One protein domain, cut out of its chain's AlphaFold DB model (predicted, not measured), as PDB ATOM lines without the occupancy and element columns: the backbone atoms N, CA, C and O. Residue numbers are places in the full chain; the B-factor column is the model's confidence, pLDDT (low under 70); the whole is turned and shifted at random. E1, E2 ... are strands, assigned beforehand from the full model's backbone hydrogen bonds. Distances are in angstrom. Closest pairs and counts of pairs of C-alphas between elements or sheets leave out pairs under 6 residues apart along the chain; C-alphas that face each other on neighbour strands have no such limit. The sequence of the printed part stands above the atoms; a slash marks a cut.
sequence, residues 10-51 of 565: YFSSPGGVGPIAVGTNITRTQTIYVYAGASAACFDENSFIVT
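This is residues 10 to 51 of the 565 residues of the protein "Gliding motility-associated C-terminal domain-containing protein" of Chitinophagaceae bacterium (UniProt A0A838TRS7). What is the main picture? A long hairpin, E3 and E4, makes the length, and a small hairpin, E1 and E2, joins it beside E3. Together they form one strongly twisted antiparallel sheet, order E2 E1 E3 E4. How big is it? The printed part has 42 residues, four named strands and no named helix, all strand. It is only just compact, close to loose, with radius of gyration of the C-alphas 10.7 A and spans of 33 by 16 by 12 A.

How is the long hairpin paired? E3, residues 30 to 39, and E4, residues 42 to 50, are antiparallel at 167 degrees; N 34 and O 46, 2.7 A apart, are within hydrogen-bond range. What follows beyond E3? E1, residues 10 to 13, is its antiparallel neighbour, with N 11 and O 33 at 2.8 A. E2, residues 17 to 20, is antiparallel to E1, with N 20 and O 10 at 2.8 A; E2 and E4 are apart.

Where does E3 run? It begins at C-alpha 30 (-23.943, 20.663, -14.977), spans 26.2 A and bends by 51 degrees at residue 36. And the others? E4 spans 26.6 A, ending at C-alpha 50 (-26.876, 18.690, -19.304); E1 spans 9.1 A and E2 9.3 A.

How far does it reach? The C-alphas of Thr 27 and Ala 41, the farthest apart, are 33.1 A apart. Any cut, long link or low confidence? The printed part has no cut and no long link; residue 40 is under 70 in pLDDT.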
ATOM      1  N   TYR A  10     -33.278  11.953  -9.650       92.19
ATOM      2  CA  TYR A  10     -32.144  12.801 -10.024       92.19
ATOM      3  C   TYR A  10     -31.496  13.443  -8.805       92.19
ATOM      4  O   TYR A  10     -32.183  13.800  -7.851       92.19
ATOM      5  N   PHE A  11     -30.191  13.671  -8.885       91.12
ATOM      6  CA  PHE A  11     -29.382  14.272  -7.836       91.12
ATOM      7  C   PHE A  11     -28.323  15.200  -8.436       91.12
ATOM      8  O   PHE A  11     -27.890  15.021  -9.578       91.12
ATOM      9  N   SER A  12     -27.921  16.225  -7.686       89.25
ATOM     10  CA  SER A  12     -26.887  17.176  -8.111       89.25
ATOM     11  C   SER A  12     -25.460  16.678  -7.863       89.25
ATOM     12  O   SER A  12     -24.532  17.221  -8.460       89.25
ATOM     13  N   SER A  13     -25.291  15.639  -7.039       89.00
ATOM     14  CA  SER A  13     -23.998  15.061  -6.658       89.00
ATOM     15  C   SER A  13     -24.063  13.526  -6.546       89.00
ATOM     16  O   SER A  13     -25.163  12.988  -6.381       89.00
ATOM     17  N   PRO A  14     -22.909  12.824  -6.583       87.94
ATOM     18  CA  PRO A  14     -22.847  11.371  -6.404       87.94
ATOM     19  C   PRO A  14     -23.365  10.894  -5.041       87.94
ATOM     20  O   PRO A  14     -23.366  11.644  -4.061       87.94
ATOM     21  N   GLY A  15     -23.728   9.615  -4.962       84.31
ATOM     22  CA  GLY A  15     -24.192   8.941  -3.748       84.31
ATOM     23  C   GLY A  15     -25.615   9.313  -3.328       84.31
ATOM     24  O   GLY A  15     -25.944   9.220  -2.146       84.31
ATOM     25  N   GLY A  16     -26.450   9.780  -4.263       82.44
ATOM     26  CA  GLY A  16     -27.832  10.184  -3.969       82.44
ATOM     27  C   GLY A  16     -27.950  11.470  -3.137       82.44
ATOM     28  O   GLY A  16     -28.910  11.646  -2.382       82.44
ATOM     29  N   VAL A  17     -26.978  12.382  -3.245       85.06
ATOM     30  CA  VAL A  17     -26.946  13.640  -2.482       85.06
ATOM     31  C   VAL A  17     -27.538  14.792  -3.296       85.06
ATOM     32  O   VAL A  17     -27.163  15.026  -4.442       85.06
ATOM     33  N   GLY A  18     -28.441  15.559  -2.678       87.88
ATOM     34  CA  GLY A  18     -29.046  16.746  -3.291       87.88
ATOM     35  C   GLY A  18     -30.105  16.403  -4.346       87.88
ATOM     36  O   GLY A  18     -29.855  16.614  -5.531       87.88
ATOM     37  N   PRO A  19     -31.274  15.865  -3.948       88.19
ATOM     38  CA  PRO A  19     -32.314  15.445  -4.885       88.19
ATOM     39  C   PRO A  19     -32.808  16.608  -5.751       88.19
ATOM     40  O   PRO A  19     -33.086  17.702  -5.260       88.19
ATOM     41  N   ILE A  20     -32.959  16.347  -7.047       88.06
ATOM     42  CA  ILE A  20     -33.513  17.265  -8.040       88.06
ATOM     43  C   ILE A  20     -34.852  16.695  -8.505       88.06
ATOM     44  O   ILE A  20     -34.941  15.554  -8.955       88.06
ATOM     45  N   ALA A  21     -35.912  17.497  -8.416       89.94
ATOM     46  CA  ALA A  21     -37.237  17.055  -8.826       89.94
ATOM     47  C   ALA A  21     -37.321  16.866 -10.351       89.94
ATOM     48  O   ALA A  21     -36.763  17.650 -11.129       89.94
ATOM     49  N   VAL A  22     -38.081  15.860 -10.787       89.19
ATOM     50  CA  VAL A  22     -38.506  15.720 -12.188       89.19
ATOM     51  C   VAL A  22     -39.200  17.009 -12.646       89.19
ATOM     52  O   VAL A  22     -39.950  17.625 -11.894       89.19
ATOM     53  N   GLY A  23     -38.935  17.439 -13.880       85.44
ATOM     54  CA  GLY A  23     -39.451  18.685 -14.448       85.44
ATOM     55  C   GLY A  23     -38.590  19.920 -14.166       85.44
ATOM     56  O   GLY A  23     -38.825  20.958 -14.779       85.44
ATOM     57  N   THR A  24     -37.551  19.829 -13.323       89.12
ATOM     58  CA  THR A  24     -36.662  20.968 -13.029       89.12
ATOM     59  C   THR A  24     -35.975  21.486 -14.295       89.12
ATOM     60  O   THR A  24     -35.444  20.716 -15.102       89.12
ATOM     61  N   ASN A  25     -35.966  22.808 -14.483       85.81
ATOM     62  CA  ASN A  25     -35.208  23.463 -15.545       85.81
ATOM     63  C   ASN A  25     -33.744  23.621 -15.143       85.81
ATOM     64  O   ASN A  25     -33.417  24.411 -14.263       85.81
ATOM     65  N   ILE A  26     -32.864  22.903 -15.835       86.94
ATOM     66  CA  ILE A  26     -31.424  23.110 -15.727       86.94
ATOM     67  C   ILE A  26     -31.062  24.350 -16.546       86.94
ATOM     68  O   ILE A  26     -31.334  24.404 -17.743       86.94
ATOM     69  N   THR A  27     -30.504  25.368 -15.892       81.75
ATOM     70  CA  THR A  27     -30.205  26.680 -16.499       81.75
ATOM     71  C   THR A  27     -28.709  26.946 -16.656       81.75
ATOM     72  O   THR A  27     -28.324  27.941 -17.272       81.75
ATOM     73  N   ARG A  28     -27.850  26.047 -16.157       83.81
ATOM     74  CA  ARG A  28     -26.394  26.049 -16.357       83.81
ATOM     75  C   ARG A  28     -25.904  24.648 -16.693       83.81
ATOM     76  O   ARG A  28     -26.524  23.674 -16.289       83.81
ATOM     77  N   THR A  29     -24.808  24.560 -17.445       86.44
ATOM     78  CA  THR A  29     -24.197  23.265 -17.759       86.44
ATOM     79  C   THR A  29     -23.742  22.595 -16.473       86.44
ATOM     80  O   THR A  29     -22.928  23.163 -15.746       86.44
ATOM     81  N   GLN A  30     -24.273  21.413 -16.184       88.25
ATOM     82  CA  GLN A  30     -23.943  20.663 -14.977       88.25
ATOM     83  C   GLN A  30     -24.148  19.163 -15.193       88.25
ATOM     84  O   GLN A  30     -24.981  18.745 -16.002       88.25
ATOM     85  N   THR A  31     -23.397  18.361 -14.440       90.44
ATOM     86  CA  THR A  31     -23.613  16.915 -14.338       90.44
ATOM     87  C   THR A  31     -24.797  16.642 -13.415       90.44
ATOM     88  O   THR A  31     -24.917  17.248 -12.352       90.44
ATOM     89  N   ILE A  32     -25.674  15.741 -13.836       91.06
ATOM     90  CA  ILE A  32     -26.836  15.260 -13.098       91.06
ATOM     91  C   ILE A  32     -26.646  13.765 -12.877       91.06
ATOM     92  O   ILE A  32     -26.331  13.030 -13.814       91.06
ATOM     93  N   TYR A  33     -26.848  13.323 -11.645       90.75
ATOM     94  CA  TYR A  33     -26.749  11.926 -11.246       90.75
ATOM     95  C   TYR A  33     -28.150  11.316 -11.193       90.75
ATOM     96  O   TYR A  33     -29.111  11.990 -10.830       90.75
ATOM     97  N   VAL A  34     -28.279  10.051 -11.579       90.19
ATOM     98  CA  VAL A  34     -29.473   9.225 -11.404       90.19
ATOM     99  C   VAL A  34     -29.096   8.131 -10.430       90.19
ATOM    100  O   VAL A  34     -28.260   7.290 -10.748       90.19
ATOM    101  N   TYR A  35     -29.713   8.150  -9.255       89.25
ATOM    102  CA  TYR A  35     -29.413   7.209  -8.182       89.25
ATOM    103  C   TYR A  35     -30.666   6.407  -7.822       89.25
ATOM    104  O   TYR A  35     -31.754   6.971  -7.641       89.25
ATOM    105  N   ALA A  36     -30.510   5.088  -7.706       85.94
ATOM    106  CA  ALA A  36     -31.549   4.158  -7.276       85.94
ATOM    107  C   ALA A  36     -30.950   3.123  -6.308       85.94
ATOM    108  O   ALA A  36     -30.071   2.352  -6.679       85.94
ATOM    109  N   GLY A  37     -31.420   3.071  -5.059       80.38
ATOM    110  CA  GLY A  37     -30.879   2.136  -4.068       80.38
ATOM    111  C   GLY A  37     -31.814   1.888  -2.889       80.38
ATOM    112  O   GLY A  37     -32.606   2.758  -2.528       80.38
ATOM    113  N   ALA A  38     -31.708   0.698  -2.291       72.06
ATOM    114  CA  ALA A  38     -32.474   0.293  -1.104       72.06
ATOM    115  C   ALA A  38     -31.689   0.494   0.211       72.06
ATOM    116  O   ALA A  38     -32.285   0.571   1.282       72.06
ATOM    117  N   SER A  39     -30.352   0.577   0.142       70.56
ATOM    118  CA  SER A  39     -29.455   0.898   1.265       70.56
ATOM    119  C   SER A  39     -28.095   1.390   0.747       70.56
ATOM    120  O   SER A  39     -27.791   1.224  -0.432       70.56
ATOM    121  N   ALA A  40     -27.236   1.923   1.623       69.06
ATOM    122  CA  ALA A  40     -25.887   2.370   1.248       69.06
ATOM    123  C   ALA A  40     -24.961   1.242   0.732       69.06
ATOM    124  O   ALA A  40     -23.945   1.529   0.109       69.06
ATOM    125  N   ALA A  41     -25.301  -0.031   0.976       73.38
ATOM    126  CA  ALA A  41     -24.537  -1.195   0.514       73.38
ATOM    127  C   ALA A  41     -25.117  -1.850  -0.759       73.38
ATOM    128  O   ALA A  41     -24.531  -2.797  -1.274       73.38
ATOM    129  N   CYS A  42     -26.269  -1.381  -1.253       81.50
ATOM    130  CA  CYS A  42     -26.922  -1.900  -2.458       81.50
ATOM    131  C   CYS A  42     -27.635  -0.755  -3.192       81.50
ATOM    132  O   CYS A  42     -28.792  -0.423  -2.895       81.50
ATOM    133  N   PHE A  43     -26.906  -0.137  -4.121       84.94
ATOM    134  CA  PHE A  43     -27.377   0.935  -4.992       84.94
ATOM    135  C   PHE A  43     -26.755   0.819  -6.386       84.94
ATOM    136  O   PHE A  43     -25.701   0.205  -6.548       84.94
ATOM    137  N   ASP A  44     -27.413   1.436  -7.363       87.44
ATOM    138  CA  ASP A  44     -26.872   1.707  -8.691       87.44
ATOM    139  C   ASP A  44     -26.932   3.219  -8.956       87.44
ATOM    140  O   ASP A  44     -27.887   3.901  -8.555       87.44
ATOM    141  N   GLU A  45     -25.894   3.756  -9.590       87.69
ATOM    142  CA  GLU A  45     -25.785   5.179  -9.898       87.69
ATOM    143  C   GLU A  45     -25.182   5.392 -11.283       87.69
ATOM    144  O   GLU A  45     -24.140   4.837 -11.629       87.69
ATOM    145  N   ASN A  46     -25.818   6.268 -12.056       89.31
ATOM    146  CA  ASN A  46     -25.294   6.750 -13.325       89.31
ATOM    147  C   ASN A  46     -25.310   8.283 -13.353       89.31
ATOM    148  O   ASN A  46     -25.970   8.922 -12.539       89.31
ATOM    149  N   SER A  47     -24.609   8.901 -14.299       89.38
ATOM    150  CA  SER A  47     -24.632  10.354 -14.463       89.38
ATOM    151  C   SER A  47     -24.613  10.774 -15.928       89.38
ATOM    152  O   SER A  47     -24.144  10.046 -16.799       89.38
ATOM    153  N   PHE A  48     -25.143  11.962 -16.207       88.69
ATOM    154  CA  PHE A  48     -25.109  12.594 -17.525       88.69
ATOM    155  C   PHE A  48     -24.912  14.103 -17.389       88.69
ATOM    156  O   PHE A  48     -25.286  14.707 -16.387       88.69
ATOM    157  N   ILE A  49     -24.335  14.736 -18.410       87.12
ATOM    158  CA  ILE A  49     -24.147  16.191 -18.436       87.12
ATOM    159  C   ILE A  49     -25.295  16.826 -19.210       87.12
ATOM    160  O   ILE A  49     -25.516  16.514 -20.380       87.12
ATOM    161  N   VAL A  50     -25.993  17.770 -18.582       85.88
ATOM    162  CA  VAL A  50     -26.876  18.690 -19.304       85.88
ATOM    163  C   VAL A  50     -26.038  19.886 -19.727       85.88
ATOM    164  O   VAL A  50     -25.495  20.575 -18.871       85.88
ATOM    165  N   THR A  51     -25.933  20.145 -21.033       79.38
ATOM    166  CA  THR A  51     -25.189  21.296 -21.575       79.38
ATOM    167  C   THR A  51     -26.145  22.421 -21.963       79.38
ATOM    168  O   THR A  51     -27.035  22.220 -22.785       79.38
TER     169      THR A  51